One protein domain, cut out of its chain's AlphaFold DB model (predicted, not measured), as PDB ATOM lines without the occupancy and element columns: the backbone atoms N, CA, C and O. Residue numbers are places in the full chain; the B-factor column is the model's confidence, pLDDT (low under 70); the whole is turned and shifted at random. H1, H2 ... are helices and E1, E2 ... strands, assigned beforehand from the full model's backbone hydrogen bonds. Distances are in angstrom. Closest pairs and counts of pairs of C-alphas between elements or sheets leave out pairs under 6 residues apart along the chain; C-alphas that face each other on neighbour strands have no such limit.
ATOM      1  N   TYR A 627      15.968 -22.403 -62.459       80.00
ATOM      2  CA  TYR A 627      15.491 -23.353 -61.460       80.00
ATOM      3  C   TYR A 627      16.045 -22.990 -60.077       80.00
ATOM      4  O   TYR A 627      16.952 -22.156 -59.970       80.00
ATOM      5  N   GLY A 628      15.503 -23.607 -59.023       83.62
ATOM      6  CA  GLY A 628      16.081 -23.498 -57.685       83.62
ATOM      7  C   GLY A 628      17.557 -23.904 -57.717       83.62
ATOM      8  O   GLY A 628      17.875 -25.050 -58.012       83.62
ATOM      9  N   ALA A 629      18.446 -22.954 -57.448       93.94
ATOM     10  CA  ALA A 629      19.876 -23.139 -57.238       93.94
ATOM     11  C   ALA A 629      20.146 -23.472 -55.760       93.94
ATOM     12  O   ALA A 629      19.246 -23.396 -54.922       93.94
ATOM     13  N   VAL A 630      21.378 -23.822 -55.404       94.81
ATOM     14  CA  VAL A 630      21.770 -24.070 -54.009       94.81
ATOM     15  C   VAL A 630      22.863 -23.106 -53.576       94.81
ATOM     16  O   VAL A 630      23.820 -22.882 -54.310       94.81
ATOM     17  N   LEU A 631      22.730 -22.545 -52.377       96.12
ATOM     18  CA  LEU A 631      23.709 -21.671 -51.732       96.12
ATOM     19  C   LEU A 631      24.387 -22.414 -50.580       96.12
ATOM     20  O   LEU A 631      23.693 -22.891 -49.680       96.12
ATOM     21  N   GLY A 632      25.721 -22.467 -50.559       94.81
ATOM     22  CA  GLY A 632      26.444 -23.102 -49.461       94.81
ATOM     23  C   GLY A 632      27.954 -23.254 -49.651       94.81
ATOM     24  O   GLY A 632      28.603 -22.542 -50.417       94.81
ATOM     25  N   GLY A 633      28.528 -24.186 -48.890       90.81
ATOM     26  CA  GLY A 633      29.956 -24.499 -48.928       90.81
ATOM     27  C   GLY A 633      30.280 -25.586 -49.946       90.81
ATOM     28  O   GLY A 633      29.541 -26.567 -50.059       90.81
ATOM     29  N   LEU A 634      31.405 -25.445 -50.651       89.62
ATOM     30  CA  LEU A 634      31.934 -26.512 -51.501       89.62
ATOM     31  C   LEU A 634      32.432 -27.678 -50.634       89.62
ATOM     32  O   LEU A 634      33.206 -27.474 -49.701       89.62
ATOM     33  N   GLY A 635      31.993 -28.900 -50.943       82.31
ATOM     34  CA  GLY A 635      32.343 -30.095 -50.167       82.31
ATOM     35  C   GLY A 635      31.620 -30.202 -48.820       82.31
ATOM     36  O   GLY A 635      31.941 -31.078 -48.014       82.31
ATOM     37  N   ASP A 636      30.646 -29.325 -48.558       84.00
ATOM     38  CA  ASP A 636      29.862 -29.376 -47.331       84.00
ATOM     39  C   ASP A 636      29.038 -30.678 -47.246       84.00
ATOM     40  O   ASP A 636      28.764 -31.346 -48.240       84.00
ATOM     41  N   ALA A 637      28.679 -31.082 -46.026       74.31
ATOM     42  CA  ALA A 637      28.024 -32.366 -45.729       74.31
ATOM     43  C   ALA A 637      28.790 -33.628 -46.202       74.31
ATOM     44  O   ALA A 637      28.207 -34.710 -46.252       74.31
ATOM     45  N   GLY A 638      30.092 -33.515 -46.491       75.81
ATOM     46  CA  GLY A 638      30.931 -34.634 -46.931       75.81
ATOM     47  C   GLY A 638      30.776 -34.984 -48.415       75.81
ATOM     48  O   GLY A 638      31.262 -36.028 -48.844       75.81
ATOM     49  N   ALA A 639      30.108 -34.133 -49.197       79.06
ATOM     50  CA  ALA A 639      29.862 -34.346 -50.618       79.06
ATOM     51  C   ALA A 639      30.924 -33.623 -51.470       79.06
ATOM     52  O   ALA A 639      30.716 -32.517 -51.977       79.06
ATOM     53  N   GLU A 640      32.098 -34.247 -51.600       82.62
ATOM     54  CA  GLU A 640      33.268 -33.650 -52.252       82.62
ATOM     55  C   GLU A 640      32.983 -33.195 -53.699       82.62
ATOM     56  O   GLU A 640      32.485 -33.938 -54.558       82.62
ATOM     57  N   GLY A 641      33.309 -31.928 -53.973       85.62
ATOM     58  CA  GLY A 641      33.091 -31.297 -55.273       85.62
ATOM     59  C   GLY A 641      31.630 -30.966 -55.592       85.62
ATOM     60  O   GLY A 641      31.306 -30.838 -56.766       85.62
ATOM     61  N   THR A 642      30.752 -30.860 -54.590       91.25
ATOM     62  CA  THR A 642      29.373 -30.359 -54.753       91.25
ATOM     63  C   THR A 642      29.090 -29.220 -53.778       91.25
ATOM     64  O   THR A 642      29.789 -29.077 -52.770       91.25
ATOM     65  N   VAL A 643      28.082 -28.399 -54.078       93.00
ATOM     66  CA  VAL A 643      27.595 -27.353 -53.169       93.00
ATOM     67  C   VAL A 643      26.296 -27.822 -52.539       93.00
ATOM     68  O   VAL A 643      25.405 -28.324 -53.227       93.00
ATOM     69  N   CYS A 644      26.189 -27.645 -51.226       92.31
ATOM     70  CA  CYS A 644      25.026 -28.068 -50.466       92.31
ATOM     71  C   CYS A 644      24.597 -26.998 -49.465       92.31
ATOM     72  O   CYS A 644      25.439 -26.403 -48.792       92.31
ATOM     73  N   GLY A 645      23.291 -26.794 -49.316       93.69
ATOM     74  CA  GLY A 645      22.753 -25.762 -48.438       93.69
ATOM     75  C   GLY A 645      21.305 -25.415 -48.733       93.69
ATOM     76  O   GLY A 645      20.461 -26.303 -48.832       93.69
ATOM     77  N   ASN A 646      21.025 -24.120 -48.825       94.62
ATOM     78  CA  ASN A 646      19.667 -23.591 -48.918       94.62
ATOM     79  C   ASN A 646      19.278 -23.268 -50.363       94.62
ATOM     80  O   ASN A 646      20.139 -23.052 -51.214       94.62
ATOM     81  N   GLN A 647      17.973 -23.246 -50.636       95.12
ATOM     82  CA  GLN A 647      17.433 -23.019 -51.975       95.12
ATOM     83  C   GLN A 647      17.573 -21.552 -52.373       95.12
ATOM     84  O   GLN A 647      16.914 -20.683 -51.810       95.12
ATOM     85  N   LEU A 648      18.431 -21.298 -53.352       96.75
ATOM     86  CA  LEU A 648      18.747 -20.005 -53.936       96.75
ATOM     87  C   LEU A 648      17.955 -19.784 -55.228       96.75
ATOM     88  O   LEU A 648      17.760 -20.696 -56.023       96.75
ATOM     89  N   HIS A 649      17.576 -18.541 -55.482       97.19
ATOM     90  CA  HIS A 649      17.037 -18.086 -56.755       97.19
ATOM     91  C   HIS A 649      17.946 -17.015 -57.348       97.19
ATOM     92  O   HIS A 649      18.440 -16.127 -56.642       97.19
ATOM     93  N   LEU A 650      18.174 -17.120 -58.656       95.69
ATOM     94  CA  LEU A 650      18.999 -16.194 -59.420       95.69
ATOM     95  C   LEU A 650      18.118 -15.207 -60.191       95.69
ATOM     96  O   LEU A 650      16.983 -15.522 -60.556       95.69
ATOM     97  N   ASP A 651      18.656 -14.022 -60.462       94.50
ATOM     98  CA  ASP A 651      18.047 -13.082 -61.403       94.50
ATOM     99  C   ASP A 651      18.234 -13.546 -62.864       94.50
ATOM    100  O   ASP A 651      18.908 -14.538 -63.163       94.50
ATOM    101  N   THR A 652      17.641 -12.823 -63.815       93.44
ATOM    102  CA  THR A 652      17.760 -13.149 -65.247       93.44
ATOM    103  C   THR A 652      19.168 -12.982 -65.817       93.44
ATOM    104  O   THR A 652      19.445 -13.496 -66.898       93.44
ATOM    105  N   ASN A 653      20.075 -12.339 -65.078       92.56
ATOM    106  CA  ASN A 653      21.501 -12.242 -65.387       92.56
ATOM    107  C   ASN A 653      22.331 -13.291 -64.628       92.56
ATOM    108  O   ASN A 653      23.556 -13.177 -64.578       92.56
ATOM    109  N   LYS A 654      21.680 -14.308 -64.044       92.94
ATOM    110  CA  LYS A 654      22.302 -15.431 -63.324       92.94
ATOM    111  C   LYS A 654      23.070 -15.027 -62.061       92.94
ATOM    112  O   LYS A 654      23.954 -15.759 -61.618       92.94
ATOM    113  N   ARG A 655      22.720 -13.893 -61.447       94.25
ATOM    114  CA  ARG A 655      23.313 -13.453 -60.175       94.25
ATOM    115  C   ARG A 655      22.446 -13.887 -58.992       94.25
ATOM    116  O   ARG A 655      21.219 -13.841 -59.120       94.25
ATOM    117  N   PRO A 656      23.037 -14.239 -57.836       96.44
ATOM    118  CA  PRO A 656      22.292 -14.509 -56.609       96.44
ATOM    119  C   PRO A 656      21.302 -13.386 -56.285       96.44
ATOM    120  O   PRO A 656      21.664 -12.207 -56.234       96.44
ATOM    121  N   TRP A 657      20.032 -13.740 -56.087       96.38
ATOM    122  CA  TRP A 657      18.979 -12.766 -55.804       96.38
ATOM    123  C   TRP A 657      18.481 -12.896 -54.372       96.38
ATOM    124  O   TRP A 657      18.669 -11.984 -53.560       96.38
ATOM    125  N   TRP A 658      17.889 -14.044 -54.060       97.62
ATOM    126  CA  TRP A 658      17.298 -14.359 -52.767       97.62
ATOM    127  C   TRP A 658      17.294 -15.864 -52.528       97.62
ATOM    128  O   TRP A 658      17.371 -16.638 -53.479       97.62
ATOM    129  N   TRP A 659      17.221 -16.289 -51.271       97.38
ATOM    130  CA  TRP A 659      17.134 -17.703 -50.918       97.38
ATOM    131  C   TRP A 659      16.118 -17.944 -49.803       97.38
ATOM    132  O   TRP A 659      15.827 -17.047 -49.009       97.38
ATOM    133  N   ASN A 660      15.599 -19.169 -49.757       95.75
ATOM    134  CA  ASN A 660      14.690 -19.666 -48.726       95.75
ATOM    135  C   ASN A 660      15.399 -20.705 -47.835       95.75
ATOM    136  O   ASN A 660      16.317 -21.392 -48.288       95.75
ATOM    137  N   GLY A 661      14.978 -20.846 -46.575       92.88
ATOM    138  CA  GLY A 661      15.513 -21.814 -45.609       92.88
ATOM    139  C   GLY A 661      16.315 -21.201 -44.455       92.88
ATOM    140  O   GLY A 661      16.825 -21.927 -43.596       92.88
ATOM    141  N   GLY A 662      16.421 -19.873 -44.396       94.75
ATOM    142  CA  GLY A 662      17.102 -19.144 -43.330       94.75
ATOM    143  C   GLY A 662      18.628 -19.070 -43.455       94.75
ATOM    144  O   GLY A 662      19.205 -19.269 -44.525       94.75
ATOM    145  N   LEU A 663      19.290 -18.746 -42.337       95.25
ATOM    146  CA  LEU A 663      20.755 -18.600 -42.234       95.25
ATOM    147  C   LEU A 663      21.468 -19.869 -41.759       95.25
ATOM    148  O   LEU A 663      22.698 -19.945 -41.780       95.25
ATOM    149  N   LEU A 664      20.706 -20.856 -41.297       93.75
ATOM    150  CA  LEU A 664      21.230 -22.145 -40.872       93.75
ATOM    151  C   LEU A 664      21.354 -23.071 -42.077       93.75
ATOM    152  O   LEU A 664      20.562 -22.997 -43.012       93.75
ATOM    153  N   ARG A 665      22.334 -23.971 -42.020       91.38
ATOM    154  CA  ARG A 665      22.581 -24.988 -43.043       91.38
ATOM    155  C   ARG A 665      21.377 -25.906 -43.263       91.38
ATOM    156  O   ARG A 665      21.166 -26.388 -44.371       91.38
ATOM    157  N   ASP A 666      20.661 -26.187 -42.182       88.44
ATOM    158  CA  ASP A 666      19.340 -26.800 -42.178       88.44
ATOM    159  C   ASP A 666      18.673 -26.434 -40.849       88.44
ATOM    160  O   ASP A 666      19.054 -26.938 -39.785       88.44
ATOM    161  N   LYS A 667      17.689 -25.533 -40.909       85.81
ATOM    162  CA  LYS A 667      16.977 -25.030 -39.727       85.81
ATOM    163  C   LYS A 667      16.188 -26.110 -38.977       85.81
ATOM    164  O   LYS A 667      15.884 -25.910 -37.806       85.81
ATOM    165  N   ASN A 668      15.866 -27.229 -39.629       84.44
ATOM    166  CA  ASN A 668      15.097 -28.327 -39.041       84.44
ATOM    167  C   ASN A 668      15.996 -29.398 -38.406       84.44
ATOM    168  O   ASN A 668      15.505 -30.248 -37.668       84.44
ATOM    169  N   ARG A 669      17.304 -29.377 -38.700       84.81
ATOM    170  CA  ARG A 669      18.255 -30.406 -38.257       84.81
ATOM    171  C   ARG A 669      19.335 -29.884 -37.318       84.81
ATOM    172  O   ARG A 669      19.763 -30.616 -36.427       84.81
ATOM    173  N   TRP A 670      19.801 -28.650 -37.514       84.44
ATOM    174  CA  TRP A 670      20.927 -28.095 -36.762       84.44
ATOM    175  C   TRP A 670      20.668 -26.653 -36.323       84.44
ATOM    176  O   TRP A 670      20.788 -25.721 -37.112       84.44
ATOM    177  N   GLU A 671      20.432 -26.443 -35.028       81.88
ATOM    178  CA  GLU A 671      20.091 -25.124 -34.463       81.88
ATOM    179  C   GLU A 671      21.238 -24.094 -34.507       81.88
ATOM    180  O   GLU A 671      21.005 -22.881 -34.477       81.88
ATOM    181  N   ASN A 672      22.486 -24.571 -34.591       86.88
ATOM    182  CA  ASN A 672      23.695 -23.750 -34.456       86.88
ATOM    183  C   ASN A 672      24.706 -23.916 -35.602       86.88
ATOM    184  O   ASN A 672      25.826 -23.415 -35.509       86.88
ATOM    185  N   ARG A 673      24.332 -24.596 -36.694       92.56
ATOM    186  CA  ARG A 673      25.187 -24.724 -37.883       92.56
ATOM    187  C   ARG A 673      24.743 -23.723 -38.944       92.56
ATOM    188  O   ARG A 673      23.739 -23.949 -39.610       92.56
ATOM    189  N   TYR A 674      25.488 -22.633 -39.098       94.50
ATOM    190  CA  TYR A 674      25.235 -21.625 -40.131       94.50
ATOM    191  C   TYR A 674      25.599 -22.123 -41.536       94.50
ATOM    192  O   TYR A 674      26.408 -23.041 -41.689       94.50
ATOM    193  N   LEU A 675      24.993 -21.506 -42.551       94.25
ATOM    194  CA  LEU A 675      25.428 -21.626 -43.940       94.25
ATOM    195  C   LEU A 675      26.863 -21.117 -44.106       94.25
ATOM    196  O   LEU A 675      27.293 -20.173 -43.444       94.25
ATOM    197  N   ILE A 676      27.579 -21.725 -45.046       94.31
ATOM    198  CA  ILE A 676      28.905 -21.280 -45.467       94.31
ATOM    199  C   ILE A 676      28.721 -20.470 -46.751       94.31
ATOM    200  O   ILE A 676      28.472 -21.040 -47.809       94.31
ATOM    201  N   PHE A 677      28.826 -19.146 -46.669       95.62
ATOM    202  CA  PHE A 677      28.648 -18.249 -47.814       95.62
ATOM    203  C   PHE A 677      29.925 -18.193 -48.659       95.62
ATOM    204  O   PHE A 677      30.698 -17.249 -48.564       95.62
ATOM    205  N   THR A 678      30.163 -19.224 -49.473       95.06
ATOM    206  CA  THR A 678      31.340 -19.267 -50.366       95.06
ATOM    207  C   THR A 678      30.972 -19.538 -51.814       95.06
ATOM    208  O   THR A 678      31.519 -18.892 -52.700       95.06
ATOM    209  N   HIS A 679      30.039 -20.460 -52.059       96.44
ATOM    210  CA  HIS A 679      29.687 -20.908 -53.397       96.44
ATOM    211  C   HIS A 679      28.173 -21.012 -53.564       96.44
ATOM    212  O   HIS A 679      27.405 -21.117 -52.601       96.44
ATOM    213  N   TYR A 680      27.749 -21.043 -54.815       96.25
ATOM    214  CA  TYR A 680      26.437 -21.527 -55.200       96.25
ATOM    215  C   TYR A 680      26.563 -22.455 -56.406       96.25
ATOM    216  O   TYR A 680      27.553 -22.409 -57.136       96.25
ATOM    217  N   ALA A 681      25.575 -23.314 -56.608       94.50
ATOM    218  CA  ALA A 681      25.487 -24.146 -57.800       94.50
ATOM    219  C   ALA A 681      24.101 -24.024 -58.428       94.50
ATOM    220  O   ALA A 681      23.116 -23.830 -57.713       94.50
ATOM    221  N   GLU A 682      24.023 -24.139 -59.752       92.44
ATOM    222  CA  GLU A 682      22.758 -24.309 -60.475       92.44
ATOM    223  C   GLU A 682      22.655 -25.726 -61.040       92.44
ATOM    224  O   GLU A 682      23.659 -26.339 -61.396       92.44
ATOM    225  N   GLY A 683      21.433 -26.233 -61.157       87.44
ATOM    226  CA  GLY A 683      21.190 -27.578 -61.655       87.44
ATOM    227  C   GLY A 683      19.753 -28.019 -61.434       87.44
ATOM    228  O   GLY A 683      19.002 -27.408 -60.668       87.44
ATOM    229  N   GLU A 684      19.374 -29.078 -62.138       86.69
ATOM    230  CA  GLU A 684      18.088 -29.749 -61.983       86.69
ATOM    231  C   GLU A 684      18.228 -31.045 -61.158       86.69
ATOM    232  O   GLU A 684      17.249 -31.457 -60.539       86.69
ATOM    233  N   ASP A 685      19.413 -31.668 -61.075       88.19
ATOM    234  CA  ASP A 685      19.644 -32.892 -60.287       88.19
ATOM    235  C   ASP A 685      19.853 -32.578 -58.795       88.19
ATOM    236  O   ASP A 685      20.956 -32.605 -58.236       88.19
ATOM    237  N   TRP A 686      18.734 -32.283 -58.137       90.50
ATOM    238  CA  TRP A 686      18.668 -32.046 -56.702       90.50
ATOM    239  C   TRP A 686      18.705 -33.338 -55.887       90.50
ATOM    240  O   TRP A 686      17.855 -34.222 -56.013       90.50
ATOM    241  N   GLN A 687      19.629 -33.399 -54.931       88.31
ATOM    242  CA  GLN A 687      19.631 -34.410 -53.882       88.31
ATOM    243  C   GLN A 687      18.880 -33.895 -52.650       88.31
ATOM    244  O   GLN A 687      19.385 -33.060 -51.900       88.31
ATOM    245  N   PHE A 688      17.678 -34.430 -52.420       86.25
ATOM    246  CA  PHE A 688      16.783 -33.973 -51.351       86.25
ATOM    247  C   PHE A 688      17.367 -34.133 -49.937       86.25
ATOM    248  O   PHE A 688      17.298 -33.205 -49.142       86.25
ATOM    249  N   GLU A 689      17.967 -35.284 -49.619       84.19
ATOM    250  CA  GLU A 689      18.419 -35.605 -48.251       84.19
ATOM    251  C   GLU A 689      19.568 -34.724 -47.748       84.19
ATOM    252  O   GLU A 689      19.684 -34.444 -46.554       84.19
ATOM    253  N   THR A 690      20.453 -34.326 -48.657       83.88
ATOM    254  CA  THR A 690      21.649 -33.536 -48.353       83.88
ATOM    255  C   THR A 690      21.489 -32.071 -48.756       83.88
ATOM    256  O   THR A 690      22.337 -31.250 -48.398       83.88
ATOM    257  N   SER A 691      20.399 -31.727 -49.451       89.75
ATOM    258  CA  SER A 691      20.167 -30.429 -50.090       89.75
ATOM    259  C   SER A 691      21.364 -29.997 -50.940       89.75
ATOM    260  O   SER A 691      21.912 -28.915 -50.737       89.75
ATOM    261  N   CYS A 692      21.811 -30.879 -51.836       90.62
ATOM    262  CA  CYS A 692      22.926 -30.636 -52.753       90.62
ATOM    263  C   CYS A 692      22.444 -30.618 -54.203       90.62
ATOM    264  O   CYS A 692      21.476 -31.299 -54.544       90.62
ATOM    265  N   ILE A 693      23.183 -29.920 -55.058       90.38
ATOM    266  CA  ILE A 693      23.096 -30.071 -56.513       90.38
ATOM    267  C   ILE A 693      24.239 -30.981 -56.963       90.38
ATOM    268  O   ILE A 693      25.383 -30.791 -56.537       90.38
ATOM    269  N   LYS A 694      23.925 -32.012 -57.758       88.38
ATOM    270  CA  LYS A 694      24.919 -33.017 -58.170       88.38
ATOM    271  C   LYS A 694      25.771 -32.563 -59.348       88.38
ATOM    272  O   LYS A 694      26.894 -33.049 -59.497       88.38
ATOM    273  N   GLU A 695      25.259 -31.658 -60.174       90.31
ATOM    274  CA  GLU A 695      25.986 -31.062 -61.288       90.31
ATOM    275  C   GLU A 695      27.217 -30.301 -60.783       90.31
ATOM    276  O   GLU A 695      27.127 -29.359 -59.995       90.31
ATOM    277  N   LYS A 696      28.400 -30.731 -61.238       88.75
ATOM    278  CA  LYS A 696      29.692 -30.170 -60.809       88.75
ATOM    279  C   LYS A 696      30.248 -29.129 -61.779       88.75
ATOM    280  O   LYS A 696      31.182 -28.414 -61.434       88.75
ATOM    281  N   ASP A 697      29.702 -29.053 -62.989       89.62
ATOM    282  CA  ASP A 697      30.124 -28.145 -64.061       89.62
ATOM    283  C   ASP A 697      29.548 -26.729 -63.917       89.62
ATOM    284  O   ASP A 697      29.955 -25.823 -64.640       89.62
ATOM    285  N   ARG A 698      28.625 -26.528 -62.971       91.00
ATOM    286  CA  ARG A 698      27.891 -25.271 -62.783       91.00
ATOM    287  C   ARG A 698      27.952 -24.760 -61.348       91.00
ATOM    288  O   ARG A 698      26.943 -24.382 -60.752       91.00
ATOM    289  N   ILE A 699      29.161 -24.779 -60.800       94.56
ATOM    290  CA  ILE A 699      29.491 -24.246 -59.481       94.56
ATOM    291  C   ILE A 699      30.173 -22.894 -59.662       94.56
ATOM    292  O   ILE A 699      31.106 -22.759 -60.453       94.56
ATOM    293  N   TYR A 700      29.729 -21.908 -58.894       95.44
ATOM    294  CA  TYR A 700      30.219 -20.539 -58.945       95.44
ATOM    295  C   TYR A 700      30.620 -20.077 -57.550       95.44
ATOM    296  O   TYR A 700      29.983 -20.420 -56.551       95.44
ATOM    297  N   GLU A 701      31.682 -19.284 -57.482       96.50
ATOM    298  CA  GLU A 701      32.076 -18.602 -56.256       96.50
ATOM    299  C   GLU A 701      31.238 -17.329 -56.085       96.50
ATOM    300  O   GLU A 701      30.989 -16.603 -57.051       96.50
ATOM    301  N   LEU A 702      30.806 -17.054 -54.855       97.31
ATOM    302  CA  LEU A 702      30.197 -15.769 -54.521       97.31
ATOM    303  C   LEU A 702      31.231 -14.653 -54.674       97.31
ATOM    304  O   LEU A 702      32.409 -14.831 -54.362       97.31
ATOM    305  N   ASN A 703      30.796 -13.470 -55.099       97.00
ATOM    306  CA  ASN A 703      31.687 -12.313 -55.090       97.00
ATOM    307  C   ASN A 703      31.905 -11.783 -53.659       97.00
ATOM    308  O   ASN A 703      31.155 -12.096 -52.734       97.00
ATOM    309  N   GLU A 704      32.920 -10.937 -53.475       97.25
ATOM    310  CA  GLU A 704      33.284 -10.408 -52.150       97.25
ATOM    311  C   GLU A 704      32.125  -9.683 -51.455       97.25
ATOM    312  O   GLU A 704      31.898  -9.865 -50.261       97.25
ATOM    313  N   ARG A 705      31.309  -8.935 -52.207       96.19
ATOM    314  CA  ARG A 705      30.136  -8.257 -51.645       96.19
ATOM    315  C   ARG A 705      29.091  -9.253 -51.132       96.19
ATOM    316  O   ARG A 705      28.480  -9.008 -50.096       96.19
ATOM    317  N   GLU A 706      28.846 -10.340 -51.852       97.25
ATOM    318  CA  GLU A 706      27.907 -11.393 -51.446       97.25
ATOM    319  C   GLU A 706      28.404 -12.143 -50.206       97.25
ATOM    320  O   GLU A 706      27.618 -12.375 -49.285       97.25
ATOM    321  N   LYS A 707      29.706 -12.449 -50.141       97.44
ATOM    322  CA  LYS A 707      30.343 -13.036 -48.950       97.44
ATOM    323  C   LYS A 707      30.187 -12.119 -47.734       97.44
ATOM    324  O   LYS A 707      29.675 -12.557 -46.706       97.44
ATOM    325  N   GLU A 708      30.510 -10.830 -47.880       97.12
ATOM    326  CA  GLU A 708      30.348  -9.827 -46.817       97.12
ATOM    327  C   GLU A 708      28.895  -9.703 -46.332       97.12
ATOM    328  O   GLU A 708      28.647  -9.512 -45.140       97.12
ATOM    329  N   ILE A 709      27.917  -9.775 -47.244       97.31
ATOM    330  CA  ILE A 709      26.496  -9.783 -46.877       97.31
ATOM    331  C   ILE A 709      26.197 -11.015 -46.020       97.31
ATOM    332  O   ILE A 709      25.618 -10.870 -44.945       97.31
ATOM    333  N   GLY A 710      26.616 -12.205 -46.456       96.56
ATOM    334  CA  GLY A 710      26.421 -13.450 -45.711       96.56
ATOM    335  C   GLY A 710      26.997 -13.401 -44.292       96.56
ATOM    336  O   GLY A 710      26.312 -13.755 -43.331       96.56
ATOM    337  N   GLU A 711      28.221 -12.896 -44.143       96.19
ATOM    338  CA  GLU A 711      28.882 -12.735 -42.842       96.19
ATOM    339  C   GLU A 711      28.123 -11.778 -41.915       96.19
ATOM    340  O   GLU A 711      27.823 -12.137 -40.773       96.19
ATOM    341  N   LYS A 712      27.730 -10.602 -42.423       97.25
ATOM    342  CA  LYS A 712      26.940  -9.616 -41.664       97.25
ATOM    343  C   LYS A 712      25.599 -10.187 -41.212       97.25
ATOM    344  O   LYS A 712      25.164  -9.932 -40.094       97.25
ATOM    345  N   LEU A 713      24.938 -10.984 -42.051       96.94
ATOM    346  CA  LEU A 713      23.672 -11.624 -41.688       96.94
ATOM    347  C   LEU A 713      23.840 -12.640 -40.552       96.94
ATOM    348  O   LEU A 713      23.017 -12.673 -39.636       96.94
ATOM    349  N   ILE A 714      24.911 -13.439 -40.580       95.69
ATOM    350  CA  ILE A 714      25.237 -14.371 -39.492       95.69
ATOM    351  C   ILE A 714      25.531 -13.608 -38.193       95.69
ATOM    352  O   ILE A 714      25.091 -14.036 -37.125       95.69
ATOM    353  N   GLU A 715      26.274 -12.503 -38.260       95.44
ATOM    354  CA  GLU A 715      26.571 -11.659 -37.098       95.44
ATOM    355  C   GLU A 715      25.287 -11.106 -36.463       95.44
ATOM    356  O   GLU A 715      25.071 -11.288 -35.263       95.44
ATOM    357  N   LEU A 716      24.380 -10.556 -37.275       94.00
ATOM    358  CA  LEU A 716      23.092 -10.033 -36.813       94.00
ATOM    359  C   LEU A 716      22.215 -11.101 -36.142       94.00
ATOM    360  O   LEU A 716      21.603 -10.833 -35.105       94.00
ATOM    361  N   ASP A 717      22.146 -12.319 -36.690       92.56
ATOM    362  CA  ASP A 717      21.389 -13.401 -36.044       92.56
ATOM    363  C   ASP A 717      22.037 -13.841 -34.724       92.56
ATOM    364  O   ASP A 717      21.330 -14.079 -33.744       92.56
ATOM    365  N   LYS A 718      23.374 -13.884 -34.646       92.75
ATOM    366  CA  LYS A 718      24.087 -14.168 -33.389       92.75
ATOM    367  C   LYS A 718      23.819 -13.105 -32.325       92.75
ATOM    368  O   LYS A 718      23.684 -13.452 -31.155       92.75
ATOM    369  N   GLU A 719      23.742 -11.829 -32.698       91.81
ATOM    370  CA  GLU A 719      23.351 -10.752 -31.780       91.81
ATOM    371  C   GLU A 719      21.919 -10.922 -31.276       91.81
ATOM    372  O   GLU A 719      21.687 -10.831 -30.072       91.81
ATOM    373  N   ARG A 720      20.968 -11.224 -32.173       88.75
ATOM    374  CA  ARG A 720      19.571 -11.480 -31.791       88.75
ATOM    375  C   ARG A 720      19.482 -12.648 -30.808       88.75
ATOM    376  O   ARG A 720      18.835 -12.516 -29.779       88.75
ATOM    377  N   LYS A 721      20.171 -13.763 -31.089       86.62
ATOM    378  CA  LYS A 721      20.203 -14.932 -30.192       86.62
ATOM    379  C   LYS A 721      20.692 -14.578 -28.782       86.62
ATOM    380  O   LYS A 721      20.161 -15.120 -27.828       86.62
ATOM    381  N   LYS A 722      21.655 -13.658 -28.642       84.31
ATOM    382  CA  LYS A 722      22.130 -13.186 -27.326       84.31
ATOM    383  C   LYS A 722      21.112 -12.308 -26.594       84.31
ATOM    384  O   LYS A 722      21.162 -12.238 -25.373       84.31
ATOM    385  N   ALA A 723      20.254 -11.600 -27.329       73.00
ATOM    386  CA  ALA A 723      19.234 -10.725 -26.759       73.00
ATOM    387  C   ALA A 723      17.982 -11.489 -26.293       73.00
ATOM    388  O   ALA A 723      17.341 -11.028 -25.362       73.00
ATOM    389  N   ASP A 724      17.668 -12.640 -26.904       60.59
ATOM    390  CA  ASP A 724      16.550 -13.521 -26.510       60.59
ATOM    391  C   ASP A 724      16.853 -14.385 -25.257       60.59
ATOM    392  O   ASP A 724      15.946 -15.012 -24.716       60.59
ATOM    393  N   ASP A 725      18.110 -14.422 -24.788       43.91
ATOM    394  CA  ASP A 725      18.521 -15.034 -23.506       43.91
ATOM    395  C   ASP A 725      18.337 -14.072 -22.296       43.91
ATOM    396  O   ASP A 725      18.790 -14.369 -21.184       43.91
ATOM    397  N   ILE A 726      17.686 -12.916 -22.502       35.78
ATOM    398  CA  ILE A 726      17.329 -11.884 -21.503       35.78
ATOM    399  C   ILE A 726      15.819 -11.647 -21.574       35.78
ATOM    400  O   ILE A 726      15.203 -11.488 -20.492       35.78
TER     401      ILE A 726
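This is residues 627 to 726 of the 726 residues of an uncharacterized protein of Rhizopus azygosporus (UniProt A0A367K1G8). A small, strongly twisted sheet of five strands with long loops makes the body, and one long helix, H1, leads away from it, residues 719 to 726 sticking out. The printed part has 100 residues, under half in named elements: E1 to E5, then H1, class mixed. The antiparallel sheet has the order E3 E2 E1 E4 E5. The whole is compact, radius of gyration of the C-alphas 13.6 A, and spans 47 by 28 by 20 A.

E1, residues 629 to 634, and E2, residues 643 to 650, form a hairpin, N 648 and O 629 being 2.7 A apart. E3, residues 656 to 660, completes a meander, each strand the antiparallel neighbour of the one before; N 649 and O 658 are 2.8 A apart. E4, residues 679 to 681, is the antiparallel neighbour of E1, with N 630 and O 681 2.9 A apart, and E1 E2 E3 E4 form a Greek key, four strands in a row, three of them a meander and the first the antiparallel neighbour of the fourth. E5, residues 699 to 701, forms a hairpin with E4, N 700 to O 680 2.8 A. H1, residues 704 to 723, is only just not on the sheet, with 4 pairs of C-alphas within 10 A; its O i to N i+4 pairs are all within hydrogen-bond range.

E1 begins at C-alpha 629 (19.876, -23.139, -57.238). E2 measures 15.4 A, and H1 29.0 A, ending at C-alpha 723 (19.234, -10.725, -26.759).

The printed part has no cut. The links E3 to E4 and E4 to E5 are long. Residues 724 to 726 have pLDDT under 70.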